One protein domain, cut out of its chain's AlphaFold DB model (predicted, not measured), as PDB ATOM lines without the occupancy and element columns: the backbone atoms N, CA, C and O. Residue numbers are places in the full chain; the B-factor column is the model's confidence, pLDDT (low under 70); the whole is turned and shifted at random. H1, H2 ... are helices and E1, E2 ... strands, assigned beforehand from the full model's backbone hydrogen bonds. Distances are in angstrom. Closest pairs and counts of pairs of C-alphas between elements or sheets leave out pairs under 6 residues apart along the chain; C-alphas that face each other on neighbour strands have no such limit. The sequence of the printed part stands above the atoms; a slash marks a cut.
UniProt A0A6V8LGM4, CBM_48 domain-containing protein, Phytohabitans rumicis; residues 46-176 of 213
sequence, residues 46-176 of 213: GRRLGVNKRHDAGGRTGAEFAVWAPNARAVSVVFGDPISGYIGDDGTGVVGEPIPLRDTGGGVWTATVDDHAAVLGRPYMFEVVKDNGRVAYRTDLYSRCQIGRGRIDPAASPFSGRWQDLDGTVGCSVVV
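What this domain is: This is residues 46 to 176 of the 213 residues of the protein "CBM_48 domain-containing protein" of Phytohabitans rumicis (UniProt A0A6V8LGM4). In a domain with little regular structure, two strongly twisted sheets, E4-E3-E6-E7 and E1-E2-E5, stand face to face as a sandwich, their strands crossed. Short H1 packs on the smaller sheet; unnamed residues 139 to 176 pair back with E6 through 173 to 174. The printed part has 131 residues, under half in named elements, mostly strand, ordered E1 E2 E3 E4 E5 H1 E6 E7; both sheets are antiparallel. It is compact, radius of gyration of the C-alphas 14.6 A, spanning 46 by 37 by 24 A.

How they stand to each other: Inner strands E3, residues 72 to 80, and E6, 123 to 130, are antiparallel; N 76 and O 127 are within hydrogen-bond range, 2.9 A. Edge strands are E4, 94 to 100, and E7, 135 to 138. E2, 61 to 68, pairs with E1, 50 to 55, as a hairpin, N 52 to O 64 2.8 A, and with E5, 108 to 113, N 65 to O 111 2.8 A. The sheets' strands stand at 55 degrees. H1, 116 to 119, is on the smaller sheet, height 7.3 A; it is too short for O i to N i+4 pairs.

Where its parts are: E2 measures 23.0 A, E6 22.2 A. C-alpha 50 begins E1 at (182.743, 139.201, 109.299).

The domain as a whole: The printed part has no cut. Link E3 to E4 is long. Residues 156 to 157 have pLDDT under 70.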
ATOM      1  N   GLY A  46     185.170 138.171 116.174       78.19
ATOM      2  CA  GLY A  46     184.229 137.483 115.274       78.19
ATOM      3  C   GLY A  46     182.739 137.779 115.510       78.19
ATOM      4  O   GLY A  46     181.901 137.252 114.786       78.19
ATOM      5  N   ARG A  47     182.385 138.568 116.536       80.75
ATOM      6  CA  ARG A  47     181.039 139.161 116.710       80.75
ATOM      7  C   ARG A  47     180.973 140.614 116.216       80.75
ATOM      8  O   ARG A  47     179.884 141.173 116.154       80.75
ATOM      9  N   ARG A  48     182.132 141.212 115.917       85.25
ATOM     10  CA  ARG A  48     182.296 142.579 115.402       85.25
ATOM     11  C   ARG A  48     182.583 142.596 113.905       85.25
ATOM     12  O   ARG A  48     182.109 143.469 113.199       85.25
ATOM     13  N   LEU A  49     183.412 141.662 113.456       92.44
ATOM     14  CA  LEU A  49     183.898 141.512 112.094       92.44
ATOM     15  C   LEU A  49     183.305 140.245 111.466       92.44
ATOM     16  O   LEU A  49     182.769 139.376 112.162       92.44
ATOM     17  N   GLY A  50     183.400 140.178 110.146       94.06
ATOM     18  CA  GLY A  50     182.743 139.201 109.299       94.06
ATOM     19  C   GLY A  50     181.255 139.473 109.139       94.06
ATOM     20  O   GLY A  50     180.800 140.611 109.268       94.06
ATOM     21  N   VAL A  51     180.486 138.423 108.856       95.44
ATOM     22  CA  VAL A  51     179.030 138.528 108.675       95.44
ATOM     23  C   VAL A  51     178.295 138.162 109.948       95.44
ATOM     24  O   VAL A  51     178.412 137.039 110.446       95.44
ATOM     25  N   ASN A  52     177.501 139.090 110.469       92.94
ATOM     26  CA  ASN A  52     176.747 138.918 111.703       92.94
ATOM     27  C   ASN A  52     175.261 139.184 111.474       92.94
ATOM     28  O   ASN A  52     174.875 140.159 110.840       92.94
ATOM     29  N   LYS A  53     174.416 138.310 112.021       93.50
ATOM     30  CA  LYS A  53     172.973 138.529 112.079       93.50
ATOM     31  C   LYS A  53     172.686 139.614 113.118       93.50
ATOM     32  O   LYS A  53     173.151 139.507 114.253       93.50
ATOM     33  N   ARG A  54     171.960 140.659 112.727       90.88
ATOM     34  CA  ARG A  54     171.592 141.794 113.583       90.88
ATOM     35  C   ARG A  54     170.080 141.856 113.721       90.88
ATOM     36  O   ARG A  54     169.367 141.644 112.746       90.88
ATOM     37  N   HIS A  55     169.611 142.137 114.930       88.75
ATOM     38  CA  HIS A  55     168.193 142.294 115.231       88.75
ATOM     39  C   HIS A  55     167.864 143.776 115.347       88.75
ATOM     40  O   HIS A  55     168.582 144.507 116.028       88.75
ATOM     41  N   ASP A  56     166.783 144.209 114.711       85.19
ATOM     42  CA  ASP A  56     166.230 145.535 114.956       85.19
ATOM     43  C   ASP A  56     165.248 145.535 116.143       85.19
ATOM     44  O   ASP A  56     164.908 144.490 116.706       85.19
ATOM     45  N   ALA A  57     164.770 146.724 116.523       81.12
ATOM     46  CA  ALA A  57     163.822 146.893 117.627       81.12
ATOM     47  C   ALA A  57     162.472 146.177 117.400       81.12
ATOM     48  O   ALA A  57     161.754 145.908 118.361       81.12
ATOM     49  N   GLY A  58     162.128 145.860 116.148       84.19
ATOM     50  CA  GLY A  58     160.932 145.103 115.773       84.19
ATOM     51  C   GLY A  58     161.156 143.590 115.701       84.19
ATOM     52  O   GLY A  58     160.235 142.861 115.340       84.19
ATOM     53  N   GLY A  59     162.364 143.105 116.013       84.62
ATOM     54  CA  GLY A  59     162.731 141.692 115.947       84.62
ATOM     55  C   GLY A  59     163.057 141.180 114.539       84.62
ATOM     56  O   GLY A  59     163.291 139.980 114.381       84.62
ATOM     57  N   ARG A  60     163.106 142.052 113.522       90.06
ATOM     58  CA  ARG A  60     163.538 141.680 112.168       90.06
ATOM     59  C   ARG A  60     165.043 141.462 112.151       90.06
ATOM     60  O   ARG A  60     165.784 142.103 112.896       90.06
ATOM     61  N   THR A  61     165.490 140.546 111.296       94.12
ATOM     62  CA  THR A  61     166.890 140.123 111.240       94.12
ATOM     63  C   THR A  61     167.545 140.528 109.932       94.12
ATOM     64  O   THR A  61     167.235 139.940 108.898       94.12
ATOM     65  N   GLY A  62     168.498 141.453 110.006       94.94
ATOM     66  CA  GLY A  62     169.393 141.800 108.905       94.94
ATOM     67  C   GLY A  62     170.741 141.092 109.011       94.94
ATOM     68  O   GLY A  62     171.052 140.460 110.027       94.94
ATOM     69  N   ALA A  63     171.559 141.203 107.967       95.94
ATOM     70  CA  ALA A  63     172.964 140.808 108.019       95.94
ATOM     71  C   ALA A  63     173.856 142.047 107.936       95.94
ATOM     72  O   ALA A  63     173.695 142.882 107.052       95.94
ATOM     73  N   GLU A  64     174.814 142.145 108.846       96.44
ATOM     74  CA  GLU A  64     175.866 143.152 108.824       96.44
ATOM     75  C   GLU A  64     177.169 142.492 108.386       96.44
ATOM     76  O   GLU A  64     177.624 141.527 109.001       96.44
ATOM     77  N   PHE A  65     177.753 143.017 107.317       97.69
ATOM     78  CA  PHE A  65     179.082 142.681 106.834       97.69
ATOM     79  C   PHE A  65     180.057 143.696 107.410       97.69
ATOM     80  O   PHE A  65     179.833 144.895 107.263       97.69
ATOM     81  N   ALA A  66     181.137 143.231 108.030       97.12
ATOM     82  CA  ALA A  66     182.158 144.101 108.590       97.12
ATOM     83  C   ALA A  66     183.568 143.567 108.325       97.12
ATOM     84  O   ALA A  66     183.853 142.395 108.565       97.12
ATOM     85  N   VAL A  67     184.484 144.425 107.879       96.88
ATOM     86  CA  VAL A  67     185.881 144.041 107.634       96.88
ATOM     87  C   VAL A  67     186.836 145.142 108.057       96.88
ATOM     88  O   VAL A  67     186.565 146.329 107.891       96.88
ATOM     89  N   TRP A  68     187.975 144.739 108.615       96.12
ATOM     90  CA  TRP A  68     189.055 145.661 108.925       96.12
ATOM     91  C   TRP A  68     190.005 145.767 107.730       96.12
ATOM     92  O   TRP A  68     190.677 144.800 107.372       96.12
ATOM     93  N   ALA A  69     190.038 146.940 107.107       95.81
ATOM     94  CA  ALA A  69     190.848 147.251 105.939       95.81
ATOM     95  C   ALA A  69     191.310 148.724 106.009       95.81
ATOM     96  O   ALA A  69     190.816 149.572 105.266       95.81
ATOM     97  N   PRO A  70     192.250 149.061 106.913       95.25
ATOM     98  CA  PRO A  70     192.595 150.451 107.240       95.25
ATOM     99  C   PRO A  70     193.232 151.233 106.087       95.25
ATOM    100  O   PRO A  70     193.132 152.451 106.050       95.25
ATOM    101  N   ASN A  71     193.871 150.533 105.148       94.25
ATOM    102  CA  ASN A  71     194.536 151.140 103.993       94.25
ATOM    103  C   ASN A  71     193.702 151.007 102.704       94.25
ATOM    104  O   ASN A  71     194.208 151.269 101.612       94.25
ATOM    105  N   ALA A  72     192.457 150.525 102.795       96.56
ATOM    106  CA  ALA A  72     191.575 150.447 101.639       96.56
ATOM    107  C   ALA A  72     191.053 151.840 101.272       96.56
ATOM    108  O   ALA A  72     190.768 152.660 102.139       96.56
ATOM    109  N   ARG A  73     190.907 152.097  99.972       97.38
ATOM    110  CA  ARG A  73     190.224 153.287  99.448       97.38
ATOM    111  C   ARG A  73     188.719 153.075  99.338       97.38
ATOM    112  O   ARG A  73     187.958 154.023  99.477       97.38
ATOM    113  N   ALA A  74     188.313 151.845  99.047       98.19
ATOM    114  CA  ALA A  74     186.924 151.425  98.986       98.19
ATOM    115  C   ALA A  74     186.838 149.928  99.273       98.19
ATOM    116  O   ALA A  74     187.766 149.170  98.966       98.19
ATOM    117  N   VAL A  75     185.714 149.515  99.846       98.62
ATOM    118  CA  VAL A  75     185.400 148.114 100.097       98.62
ATOM    119  C   VAL A  75     183.957 147.861  99.692       98.62
ATOM    120  O   VAL A  75     183.078 148.640 100.050       98.62
ATOM    121  N   SER A  76     183.718 146.753  99.005       98.69
ATOM    122  CA  SER A  76     182.383 146.236  98.711       98.69
ATOM    123  C   SER A  76     182.296 144.775  99.136       98.69
ATOM    124  O   SER A  76     183.297 144.057  99.122       98.69
ATOM    125  N   VAL A  77     181.106 144.302  99.499       98.50
ATOM    126  CA  VAL A  77     180.833 142.865  99.511       98.50
ATOM    127  C   VAL A  77     180.291 142.464  98.148       98.50
ATOM    128  O   VAL A  77     179.372 143.091  97.622       98.50
ATOM    129  N   VAL A  78     180.877 141.415  97.583       98.44
ATOM    130  CA  VAL A  78     180.447 140.798  96.329       98.44
ATOM    131  C   VAL A  78     180.003 139.371  96.599       98.44
ATOM    132  O   VAL A  78     180.599 138.669  97.419       98.44
ATOM    133  N   PHE A  79     178.950 138.933  95.916       97.56
ATOM    134  CA  PHE A  79     178.482 137.555  96.003       97.56
ATOM    135  C   PHE A  79     179.060 136.729  94.862       97.56
ATOM    136  O   PHE A  79     179.201 137.219  93.747       97.56
ATOM    137  N   GLY A  80     179.391 135.476  95.155       94.94
ATOM    138  CA  GLY A  80     179.872 134.518  94.167       94.94
ATOM    139  C   GLY A  80     178.736 133.710  93.552       94.94
ATOM    140  O   GLY A  80     177.641 133.601  94.116       94.94
ATOM    141  N   ASP A  81     179.013 133.096  92.410       92.12
ATOM    142  CA  ASP A  81     178.127 132.113  91.805       92.12
ATOM    143  C   ASP A  81     177.912 130.914  92.760       92.12
ATOM    144  O   ASP A  81     178.879 130.306  93.229       92.12
ATOM    145  N   PRO A  82     176.656 130.544  93.080       89.94
ATOM    146  CA  PRO A  82     176.369 129.426  93.975       89.94
ATOM    147  C   PRO A  82     176.725 128.059  93.372       89.94
ATOM    148  O   PRO A  82     176.825 127.080  94.111       89.94
ATOM    149  N   ILE A  83     176.901 127.938  92.054       90.69
ATOM    150  CA  ILE A  83     177.268 126.655  91.446       90.69
ATOM    151  C   ILE A  83     178.747 126.354  91.704       90.69
ATOM    152  O   ILE A  83     179.066 125.274  92.206       90.69
ATOM    153  N   SER A  84     179.630 127.302  91.405       91.56
ATOM    154  CA  SER A  84     181.083 127.166  91.542       91.56
ATOM    155  C   SER A  84     181.594 127.496  92.942       91.56
ATOM    156  O   SER A  84     182.481 126.808  93.441       91.56
ATOM    157  N   GLY A  85     181.035 128.515  93.604       91.69
ATOM    158  CA  GLY A  85     181.518 128.994  94.899       91.69
ATOM    159  C   GLY A  85     182.880 129.694  94.841       91.69
ATOM    160  O   GLY A  85     183.543 129.811  95.871       91.69
ATOM    161  N   TYR A  86     183.311 130.132  93.659       94.00
ATOM    162  CA  TYR A  86     184.630 130.715  93.434       94.00
ATOM    163  C   TYR A  86     184.516 132.113  92.827       94.00
ATOM    164  O   TYR A  86     183.705 132.338  91.930       94.00
ATOM    165  N   ILE A  87     185.340 133.037  93.319       94.88
ATOM    166  CA  ILE A  87     185.583 134.340  92.701       94.88
ATOM    167  C   ILE A  87     187.083 134.422  92.420       94.88
ATOM    168  O   ILE A  87     187.889 134.288  93.341       94.88
ATOM    169  N   GLY A  88     187.441 134.613  91.152       93.06
ATOM    170  CA  GLY A  88     188.824 134.778  90.713       93.06
ATOM    171  C   GLY A  88     189.389 136.162  91.032       93.06
ATOM    172  O   GLY A  88     188.651 137.115  91.279       93.06
ATOM    173  N   ASP A  89     190.716 136.294  90.977       92.25
ATOM    174  CA  ASP A  89     191.409 137.575  91.198       92.25
ATOM    175  C   ASP A  89     191.017 138.668  90.180       92.25
ATOM    176  O   ASP A  89     191.193 139.855  90.452       92.25
ATOM    177  N   ASP A  90     190.479 138.277  89.025       91.94
ATOM    178  CA  ASP A  90     189.956 139.152  87.972       91.94
ATOM    179  C   ASP A  90     188.460 139.486  88.131       91.94
ATOM    180  O   ASP A  90     187.900 140.200  87.300       91.94
ATOM    181  N   GLY A  91     187.810 138.982  89.185       93.00
ATOM    182  CA  GLY A  91     186.378 139.146  89.439       93.00
ATOM    183  C   GLY A  91     185.489 138.123  88.727       93.00
ATOM    184  O   GLY A  91     184.267 138.155  88.892       93.00
ATOM    185  N   THR A  92     186.062 137.178  87.972       92.81
ATOM    186  CA  THR A  92     185.293 136.084  87.368       92.81
ATOM    187  C   THR A  92     184.555 135.305  88.457       92.81
ATOM    188  O   THR A  92     185.160 134.885  89.439       92.81
ATOM    189  N   GLY A  93     183.248 135.097  88.279       93.00
ATOM    190  CA  GLY A  93     182.395 134.399  89.248       93.00
ATOM    191  C   GLY A  93     181.615 135.314  90.198       93.00
ATOM    192  O   GLY A  93     180.779 134.812  90.949       93.00
ATOM    193  N   VAL A  94     181.822 136.638  90.154       96.25
ATOM    194  CA  VAL A  94     180.947 137.605  90.839       96.25
ATOM    195  C   VAL A  94     179.551 137.601  90.205       96.25
ATOM    196  O   VAL A  94     179.410 137.581  88.982       96.25
ATOM    197  N   VAL A  95     178.508 137.637  91.040       95.19
ATOM    198  CA  VAL A  95     177.103 137.698  90.620       95.19
ATOM    199  C   VAL A  95     176.344 138.824  91.325       95.19
ATOM    200  O   VAL A  95     176.402 138.978  92.548       95.19
ATOM    201  N   GLY A  96     175.551 139.556  90.542       94.44
ATOM    202  CA  GLY A  96     174.802 140.720  91.012       94.44
ATOM    203  C   GLY A  96     175.684 141.946  91.253       94.44
ATOM    204  O   GLY A  96     176.880 141.937  90.973       94.44
ATOM    205  N   GLU A  97     175.068 143.005  91.770       95.75
ATOM    206  CA  GLU A  97     175.762 144.263  92.050       95.75
ATOM    207  C   GLU A  97     176.551 144.188  93.370       95.75
ATOM    208  O   GLU A  97     176.014 143.696  94.374       95.75
ATOM    209  N   PRO A  98     177.798 144.699  93.410       97.75
ATOM    210  CA  PRO A  98     178.540 144.881  94.651       97.75
ATOM    211  C   PRO A  98     177.779 145.781  95.628       97.75
ATOM    212  O   PRO A  98     177.238 146.821  95.252       97.75
ATOM    213  N   ILE A  99     177.780 145.420  96.909       98.31
ATOM    214  CA  ILE A  99     177.208 146.261  97.963       98.31
ATOM    215  C   ILE A  99     178.355 147.052  98.601       98.31
ATOM    216  O   ILE A  99     179.206 146.437  99.251       98.31
ATOM    217  N   PRO A 100     178.410 148.386  98.445       98.50
ATOM    218  CA  PRO A 100     179.494 149.189  98.992       98.50
ATOM    219  C   PRO A 100     179.412 149.263 100.520       98.50
ATOM    220  O   PRO A 100     178.347 149.510 101.093       98.50
ATOM    221  N   LEU A 101     180.556 149.089 101.177       98.56
ATOM    222  CA  LEU A 101     180.710 149.290 102.611       98.56
ATOM    223  C   LEU A 101     181.087 150.746 102.900       98.56
ATOM    224  O   LEU A 101     181.770 151.415 102.124       98.56
ATOM    225  N   ARG A 102     180.653 151.231 104.060       98.06
ATOM    226  CA  ARG A 102     180.975 152.555 104.592       98.06
ATOM    227  C   ARG A 102     182.117 152.434 105.591       98.06
ATOM    228  O   ARG A 102     182.076 151.555 106.448       98.06
ATOM    229  N   ASP A 103     183.102 153.320 105.506       95.50
ATOM    230  CA  ASP A 103     184.108 153.463 106.560       95.50
ATOM    231  C   ASP A 103     183.436 154.036 107.815       95.50
ATOM    232  O   ASP A 103     182.833 155.110 107.791       95.50
ATOM    233  N   THR A 104     183.513 153.281 108.904       91.94
ATOM    234  CA  THR A 104     182.958 153.639 110.217       91.94
ATOM    235  C   THR A 104     184.029 154.146 111.185       91.94
ATOM    236  O   THR A 104     183.739 154.426 112.348       91.94
ATOM    237  N   GLY A 105     185.266 154.306 110.706       87.25
ATOM    238  CA  GLY A 105     186.420 154.741 111.477       87.25
ATOM    239  C   GLY A 105     187.255 153.578 112.021       87.25
ATOM    240  O   GLY A 105     186.827 152.425 112.104       87.25
ATOM    241  N   GLY A 106     188.511 153.871 112.376       87.25
ATOM    242  CA  GLY A 106     189.463 152.860 112.865       87.25
ATOM    243  C   GLY A 106     189.831 151.791 111.825       87.25
ATOM    244  O   GLY A 106     190.335 150.726 112.186       87.25
ATOM    245  N   GLY A 107     189.563 152.060 110.542       91.38
ATOM    246  CA  GLY A 107     189.782 151.136 109.434       91.38
ATOM    247  C   GLY A 107     188.732 150.035 109.311       91.38
ATOM    248  O   GLY A 107     189.003 149.030 108.655       91.38
ATOM    249  N   VAL A 108     187.575 150.168 109.970       94.62
ATOM    250  CA  VAL A 108     186.473 149.201 109.881       94.62
ATOM    251  C   VAL A 108     185.439 149.680 108.872       94.62
ATOM    252  O   VAL A 108     184.862 150.756 109.009       94.62
ATOM    253  N   TRP A 109     185.163 148.826 107.898       97.94
ATOM    254  CA  TRP A 109     184.174 149.040 106.854       97.94
ATOM    255  C   TRP A 109     182.939 148.200 107.151       97.94
ATOM    256  O   TRP A 109     183.101 147.028 107.503       97.94
ATOM    257  N   THR A 110     181.732 148.753 106.993       97.81
ATOM    258  CA  THR A 110     180.481 148.013 107.227       97.81
ATOM    259  C   THR A 110     179.402 148.237 106.167       97.81
ATOM    260  O   THR A 110     179.306 149.303 105.560       97.81
ATOM    261  N   ALA A 111     178.567 147.223 105.947       97.62
ATOM    262  CA  ALA A 111     177.342 147.307 105.154       97.62
ATOM    263  C   ALA A 111     176.261 146.430 105.783       97.62
ATOM    264  O   ALA A 111     176.555 145.350 106.295       97.62
ATOM    265  N   THR A 112     175.009 146.870 105.683       95.81
ATOM    266  CA  THR A 112     173.853 146.130 106.196       95.81
ATOM    267  C   THR A 112     172.927 145.754 105.052       95.81
ATOM    268  O   THR A 112     172.666 146.566 104.166       95.81
ATOM    269  N   VAL A 113     172.419 144.527 105.095       95.12
ATOM    270  CA  VAL A 113     171.297 144.057 104.280       95.12
ATOM    271  C   VAL A 113     170.117 143.742 105.192       95.12
ATOM    272  O   VAL A 113     170.299 143.177 106.273       95.12
ATOM    273  N   ASP A 114     168.913 144.108 104.760       93.38
ATOM    274  CA  ASP A 114     167.725 144.110 105.624       93.38
ATOM    275  C   ASP A 114     167.237 142.712 106.016       93.38
ATOM    276  O   ASP A 114     166.706 142.536 107.111       93.38
ATOM    277  N   ASP A 115     167.427 141.718 105.143       93.44
ATOM    278  CA  ASP A 115     166.989 140.341 105.370       93.44
ATOM    279  C   ASP A 115     168.177 139.373 105.358       93.44
ATOM    280  O   ASP A 115     168.757 139.057 104.315       93.44
ATOM    281  N   HIS A 116     168.533 138.872 106.543       94.00
ATOM    282  CA  HIS A 116     169.567 137.847 106.704       94.00
ATOM    283  C   HIS A 116     169.218 136.555 105.958       94.00
ATOM    284  O   HIS A 116     170.107 135.932 105.375       94.00
ATOM    285  N   ALA A 117     167.939 136.168 105.915       91.94
ATOM    286  CA  ALA A 117     167.514 134.948 105.237       91.94
ATOM    287  C   ALA A 117     167.724 135.040 103.719       91.94
ATOM    288  O   ALA A 117     168.099 134.045 103.099       91.94
ATOM    289  N   ALA A 118     167.577 136.234 103.135       91.81
ATOM    290  CA  ALA A 118     167.816 136.477 101.712       91.81
ATOM    291  C   ALA A 118     169.286 136.291 101.295       91.81
ATOM    292  O   ALA A 118     169.576 136.052 100.120       91.81
ATOM    293  N   VAL A 119     170.226 136.396 102.240       93.81
ATOM    294  CA  VAL A 119     171.660 136.195 101.979       93.81
ATOM    295  C   VAL A 119     172.223 134.903 102.565       93.81
ATOM    296  O   VAL A 119     173.373 134.566 102.292       93.81
ATOM    297  N   LEU A 120     171.424 134.149 103.320       93.31
ATOM    298  CA  LEU A 120     171.852 132.914 103.966       93.31
ATOM    299  C   LEU A 120     172.339 131.873 102.945       93.31
ATOM    300  O   LEU A 120     171.694 131.591 101.937       93.31
ATOM    301  N   GLY A 121     173.501 131.284 103.221       91.88
ATOM    302  CA  GLY A 121     174.137 130.277 102.378       91.88
ATOM    303  C   GLY A 121     174.775 130.829 101.102       91.88
ATOM    304  O   GLY A 121     175.348 130.050 100.343       91.88
ATOM    305  N   ARG A 122     174.702 132.140 100.836       95.31
ATOM    306  CA  ARG A 122     175.338 132.719  99.650       95.31
ATOM    307  C   ARG A 122     176.860 132.784  99.832       95.31
ATOM    308  O   ARG A 122     177.317 133.208 100.901       95.31
ATOM    309  N   PRO A 123     177.643 132.390  98.811       96.56
ATOM    310  CA  PRO A 123     179.078 132.610  98.810       96.56
ATOM    311  C   PRO A 123     179.376 134.099  98.597       96.56
ATOM    312  O   PRO A 123     178.690 134.760  97.818       96.56
ATOM    313  N   TYR A 124     180.386 134.632  99.273       98.06
ATOM    314  CA  TYR A 124     180.793 136.029  99.169       98.06
ATOM    315  C   TYR A 124     182.299 136.218  99.391       98.06
ATOM    316  O   TYR A 124     182.976 135.374  99.987       98.06
ATOM    317  N   MET A 125     182.805 137.361  98.933       98.31
ATOM    318  CA  MET A 125     184.128 137.899  99.252       98.31
ATOM    319  C   MET A 125     184.031 139.415  99.462       98.31
ATOM    320  O   MET A 125     183.043 140.047  99.085       98.31
ATOM    321  N   PHE A 126     185.070 140.006 100.045       98.38
ATOM    322  CA  PHE A 126     185.264 141.451 100.022       98.38
ATOM    323  C   PHE A 126     186.064 141.843  98.783       98.38
ATOM    324  O   PHE A 126     187.192 141.385  98.600       98.38
ATOM    325  N   GLU A 127     185.491 142.704  97.952       98.44
ATOM    326  CA  GLU A 127     186.219 143.435  96.923       98.44
ATOM    327  C   GLU A 127     186.870 144.655  97.581       98.44
ATOM    328  O   GLU A 127     186.187 145.527  98.116       98.44
ATOM    329  N   VAL A 128     188.201 144.702  97.584       98.25
ATOM    330  CA  VAL A 128     188.982 145.746  98.252       98.25
ATOM    331  C   VAL A 128     189.781 146.525  97.220       98.25
ATOM    332  O   VAL A 128     190.692 145.984  96.587       98.25
ATOM    333  N   VAL A 129     189.498 147.820  97.101       98.00
ATOM    334  CA  VAL A 129     190.336 148.760  96.353       98.00
ATOM    335  C   VAL A 129     191.465 149.218  97.268       98.00
ATOM    336  O   VAL A 129     191.238 149.909  98.261       98.00
ATOM    337  N   LYS A 130     192.695 148.822  96.952       95.12
ATOM    338  CA  LYS A 130     193.889 149.146  97.745       95.12
ATOM    339  C   LYS A 130     194.294 150.614  97.599       95.12
ATOM    340  O   LYS A 130     193.875 151.318  96.681       95.12
ATOM    341  N   ASP A 131     195.186 151.054  98.475       94.25
ATOM    342  CA  ASP A 131     195.845 152.365  98.444       94.25
ATOM    343  C   ASP A 131     196.539 152.706  97.113       94.25
ATOM    344  O   ASP A 131     196.636 153.878  96.763       94.25
ATOM    345  N   ASN A 132     196.979 151.708  96.350       93.38
ATOM    346  CA  ASN A 132     197.574 151.859  95.022       93.38
ATOM    347  C   ASN A 132     196.558 151.753  93.868       93.38
ATOM    348  O   ASN A 132     196.957 151.721  92.705       93.38
ATOM    349  N   GLY A 133     195.261 151.668  94.174       94.00
ATOM    350  CA  GLY A 133     194.177 151.552  93.198       94.00
ATOM    351  C   GLY A 133     193.947 150.143  92.644       94.00
ATOM    352  O   GLY A 133     192.998 149.951  91.891       94.00
ATOM    353  N   ARG A 134     194.763 149.143  93.007       95.38
ATOM    354  CA  ARG A 134     194.520 147.750  92.598       95.38
ATOM    355  C   ARG A 134     193.333 147.168  93.354       95.38
ATOM    356  O   ARG A 134     193.222 147.350  94.566       95.38
ATOM    357  N   VAL A 135     192.516 146.399  92.648       96.94
ATOM    358  CA  VAL A 135     191.419 145.619  93.227       96.94
ATOM    359  C   VAL A 135     191.947 144.272  93.715       96.94
ATOM    360  O   VAL A 135     192.893 143.715  93.152       96.94
ATOM    361  N   ALA A 136     191.379 143.770  94.804       96.38
ATOM    362  CA  ALA A 136     191.624 142.430  95.302       96.38
ATOM    363  C   ALA A 136     190.352 141.837  95.908       96.38
ATOM    364  O   ALA A 136     189.737 142.465  96.768       96.38
ATOM    365  N   TYR A 137     190.031 140.605  95.529       96.50
ATOM    366  CA  TYR A 137     188.962 139.819  96.138       96.50
ATOM    367  C   TYR A 137     189.526 139.013  97.303       96.50
ATOM    368  O   TYR A 137     190.569 138.365  97.179       96.50
ATOM    369  N   ARG A 138     188.919 139.128  98.483       95.56
ATOM    370  CA  ARG A 138     189.431 138.510  99.709       95.56
ATOM    371  C   ARG A 138     188.330 137.785 100.459       95.56
ATOM    372  O   ARG A 138     187.293 138.363 100.781       95.56
ATOM    373  N   THR A 139     188.602 136.526 100.781       95.12
ATOM    374  CA  THR A 139     187.827 135.741 101.741       95.12
ATOM    375  C   THR A 139     187.793 136.463 103.088       95.12
ATOM    376  O   THR A 139     188.779 137.064 103.521       95.12
ATOM    377  N   ASP A 140     186.645 136.407 103.756       94.19
ATOM    378  CA  ASP A 140     186.486 136.948 105.102       94.19
ATOM    379  C   ASP A 140     187.294 136.128 106.118       94.19
ATOM    380  O   ASP A 140     187.017 134.950 106.347       94.19
ATOM    381  N   LEU A 141     188.257 136.781 106.773       91.12
ATOM    382  CA  LEU A 141     189.072 136.200 107.840       91.12
ATOM    383  C   LEU A 141     188.231 135.725 109.036       91.12
ATOM    384  O   LEU A 141     188.631 134.805 109.747       91.12
ATOM    385  N   TYR A 142     187.076 136.350 109.263       91.31
ATOM    386  CA  TYR A 142     186.140 136.013 110.335       91.31
ATOM    387  C   TYR A 142     184.994 135.117 109.863       91.31
ATOM    388  O   TYR A 142     184.026 134.902 110.604       91.31
ATOM    389  N   SER A 143     185.117 134.547 108.663       90.12
ATOM    390  CA  SER A 143     184.119 133.628 108.150       90.12
ATOM    391  C   SER A 143     184.003 132.400 109.043       90.12
ATOM    392  O   SER A 143     184.988 131.803 109.480       90.12
ATOM    393  N   ARG A 144     182.761 131.976 109.279       89.44
ATOM    394  CA  ARG A 144     182.457 130.738 110.011       89.44
ATOM    395  C   ARG A 144     182.414 129.520 109.092       89.44
ATOM    396  O   ARG A 144     182.386 128.393 109.578       89.44
ATOM    397  N   CYS A 145     182.369 129.741 107.780       89.88
ATOM    398  CA  CYS A 145     182.298 128.690 106.778       89.88
ATOM    399  C   CYS A 145     182.916 129.167 105.460       89.88
ATOM    400  O   CYS A 145     182.661 130.286 105.013       89.88
ATOM    401  N   GLN A 146     183.713 128.310 104.835       91.12
ATOM    402  CA  GLN A 146     184.258 128.528 103.502       91.12
ATOM    403  C   GLN A 146     183.696 127.451 102.577       91.12
ATOM    404  O   GLN A 146     183.551 126.295 102.986       91.12
ATOM    405  N   ILE A 147     183.306 127.845 101.367       90.56
ATOM    406  CA  ILE A 147     182.752 126.923 100.381       90.56
ATOM    407  C   ILE A 147     183.884 126.149  99.701       90.56
ATOM    408  O   ILE A 147     184.978 126.669  99.514       90.56
ATOM    409  N   GLY A 148     183.611 124.902  99.330       89.12
ATOM    410  CA  GLY A 148     184.605 124.005  98.747       89.12
ATOM    411  C   GLY A 148     184.888 122.799  99.633       89.12
ATOM    412  O   GLY A 148     184.920 122.884 100.861       89.12
ATOM    413  N   ARG A 149     185.042 121.637  99.003       88.62
ATOM    414  CA  ARG A 149     185.390 120.373  99.681       88.62
ATOM    415  C   ARG A 149     186.163 119.393  98.796       88.62
ATOM    416  O   ARG A 149     186.365 118.245  99.194       88.62
ATOM    417  N   GLY A 150     186.529 119.825  97.598       88.50
ATOM    418  CA  GLY A 150     187.239 119.030  96.614       88.50
ATOM    419  C   GLY A 150     188.740 119.271  96.677       88.50
ATOM    420  O   GLY A 150     189.300 119.496  97.749       88.50
ATOM    421  N   ARG A 151     189.399 119.150  95.524       87.94
ATOM    422  CA  ARG A 151     190.868 119.203  95.393       87.94
ATOM    423  C   ARG A 151     191.343 120.083  94.239       87.94
ATOM    424  O   ARG A 151     192.537 120.107  93.960       87.94
ATOM    425  N   ILE A 152     190.423 120.721  93.519       88.50
ATOM    426  CA  ILE A 152     190.767 121.539  92.359       88.50
ATOM    427  C   ILE A 152     191.127 122.939  92.847       88.50
ATOM    428  O   ILE A 152     190.269 123.647  93.369       88.50
ATOM    429  N   ASP A 153     192.384 123.320  92.632       88.81
ATOM    430  CA  ASP A 153     192.863 124.693  92.759       88.81
ATOM    431  C   ASP A 153     192.772 125.396  91.384       88.81
ATOM    432  O   ASP A 153     193.449 124.977  90.437       88.81
ATOM    433  N   PRO A 154     191.944 126.448  91.238       85.44
ATOM    434  CA  PRO A 154     191.798 127.220  90.004       85.44
ATOM    435  C   PRO A 154     193.035 128.024  89.582       85.44
ATOM    436  O   PRO A 154     193.027 128.597  88.495       85.44
ATOM    437  N   ALA A 155     194.101 128.096  90.389       77.94
ATOM    438  CA  ALA A 155     195.293 128.892  90.073       77.94
ATOM    439  C   ALA A 155     195.910 128.570  88.695       77.94
ATOM    440  O   ALA A 155     196.546 129.427  88.084       77.94
ATOM    441  N   ALA A 156     195.715 127.347  88.190       67.06
ATOM    442  CA  ALA A 156     196.234 126.911  86.895       67.06
ATOM    443  C   ALA A 156     195.256 127.092  85.716       67.06
ATOM    444  O   ALA A 156     195.686 127.004  84.565       67.06
ATOM    445  N   SER A 157     193.949 127.278  85.948       69.38
ATOM    446  CA  SER A 157     192.925 127.358  84.889       69.38
ATOM    447  C   SER A 157     191.592 127.918  85.407       69.38
ATOM    448  O   SER A 157     191.219 127.620  86.542       69.38
ATOM    449  N   PRO A 158     190.815 128.645  84.575       73.56
ATOM    450  CA  PRO A 158     189.483 129.115  84.951       73.56
ATOM    451  C   PRO A 158     188.605 127.979  85.486       73.56
ATOM    452  O   PRO A 158     188.472 126.931  84.851       73.56
ATOM    453  N   PHE A 159     187.995 128.187  86.652       82.75
ATOM    454  CA  PHE A 159     187.156 127.182  87.293       82.75
ATOM    455  C   PHE A 159     185.685 127.375  86.929       82.75
ATOM    456  O   PHE A 159     185.065 128.365  87.303       82.75
ATOM    457  N   SER A 160     185.125 126.396  86.220       77.44
ATOM    458  CA  SER A 160     183.698 126.308  85.870       77.44
ATOM    459  C   SER A 160     183.017 125.067  86.466       77.44
ATOM    460  O   SER A 160     181.887 124.731  86.109       77.44
ATOM    461  N   GLY A 161     183.723 124.361  87.355       85.56
ATOM    462  CA  GLY A 161     183.226 123.179  88.048       85.56
ATOM    463  C   GLY A 161     182.226 123.525  89.149       85.56
ATOM    464  O   GLY A 161     181.885 124.684  89.381       85.56
ATOM    465  N   ARG A 162     181.749 122.498  89.856       91.88
ATOM    466  CA  ARG A 162     180.870 122.710  91.005       91.88
ATOM    467  C   ARG A 162     181.692 122.915  92.266       91.88
ATOM    468  O   ARG A 162     182.768 122.343  92.413       91.88
ATOM    469  N   TRP A 163     181.140 123.629  93.238       90.50
ATOM    470  CA  TRP A 163     181.807 123.881  94.514       90.50
ATOM    471  C   TRP A 163     182.242 122.604  95.251       90.50
ATOM    472  O   TRP A 163     183.137 122.648  96.087       90.50
ATOM    473  N   GLN A 164     181.643 121.442  94.966       91.81
ATOM    474  CA  GLN A 164     182.085 120.177  95.554       91.81
ATOM    475  C   GLN A 164     183.485 119.749  95.098       91.81
ATOM    476  O   GLN A 164     184.151 119.033  95.844       91.81
ATOM    477  N   ASP A 165     183.911 120.178  93.912       91.50
ATOM    478  CA  ASP A 165     185.199 119.828  93.313       91.50
ATOM    479  C   ASP A 165     186.283 120.867  93.646       91.50
ATOM    480  O   ASP A 165     187.475 120.542  93.648       91.50
ATOM    481  N   LEU A 166     185.861 122.088  93.996       90.56
ATOM    482  CA  LEU A 166     186.709 123.207  94.402       90.56
ATOM    483  C   LEU A 166     187.437 122.913  95.718       90.56
ATOM    484  O   LEU A 166     186.815 122.480  96.697       90.56
ATOM    485  N   ASP A 167     188.739 123.189  95.759       89.00
ATOM    486  CA  ASP A 167     189.506 123.215  97.000       89.00
ATOM    487  C   ASP A 167     188.947 124.299  97.940       89.00
ATOM    488  O   ASP A 167     188.891 125.488  97.624       89.00
ATOM    489  N   GLY A 168     188.521 123.879  99.132       84.44
ATOM    490  CA  GLY A 168     187.921 124.769 100.125       84.44
ATOM    491  C   GLY A 168     188.866 125.817 100.707       84.44
ATOM    492  O   GLY A 168     188.392 126.676 101.435       84.44
ATOM    493  N   THR A 169     190.171 125.771 100.421       86.19
ATOM    494  CA  THR A 169     191.136 126.800 100.846       86.19
ATOM    495  C   THR A 169     191.085 128.067  99.993       86.19
ATOM    496  O   THR A 169     191.431 129.140 100.490       86.19
ATOM    497  N   VAL A 170     190.591 127.969  98.754       88.25
ATOM    498  CA  VAL A 170     190.505 129.079  97.785       88.25
ATOM    499  C   VAL A 170     189.068 129.522  97.493       88.25
ATOM    500  O   VAL A 170     188.852 130.526  96.821       88.25
ATOM    501  N   GLY A 171     188.068 128.797  98.003       90.44
ATOM    502  CA  GLY A 171     186.662 129.146  97.813       90.44
ATOM    503  C   GLY A 171     186.213 130.382  98.595       90.44
ATOM    504  O   GLY A 171     186.862 130.830  99.543       90.44
ATOM    505  N   CYS A 172     185.061 130.921  98.203       95.00
ATOM    506  CA  CYS A 172     184.416 132.043  98.875       95.00
ATOM    507  C   CYS A 172     184.051 131.743 100.340       95.00
ATOM    508  O   CYS A 172     183.770 130.605 100.728       95.00
ATOM    509  N   SER A 173     183.935 132.799 101.144       96.25
ATOM    510  CA  SER A 173     183.243 132.728 102.434       96.25
ATOM    511  C   SER A 173     181.754 132.464 102.229       96.25
ATOM    512  O   SER A 173     181.207 132.796 101.185       96.25
ATOM    513  N   VAL A 174     181.069 131.908 103.227       95.25
ATOM    514  CA  VAL A 174     179.625 131.641 103.166       95.25
ATOM    515  C   VAL A 174     178.904 132.349 104.302       95.25
ATOM    516  O   VAL A 174     179.318 132.278 105.461       95.25
ATOM    517  N   VAL A 175     177.788 133.006 103.984       94.88
ATOM    518  CA  VAL A 175     176.887 133.545 105.007       94.88
ATOM    519  C   VAL A 175     176.214 132.389 105.745       94.88
ATOM    520  O   VAL A 175     175.519 131.575 105.140       94.88
ATOM    521  N   VAL A 176     176.371 132.332 107.065       90.81
ATOM    522  CA  VAL A 176     175.722 131.327 107.920       90.81
ATOM    523  C   VAL A 176     174.832 131.988 108.968       90.81
ATOM    524  O   VAL A 176     175.000 133.166 109.292       90.81
TER     525      VAL A 176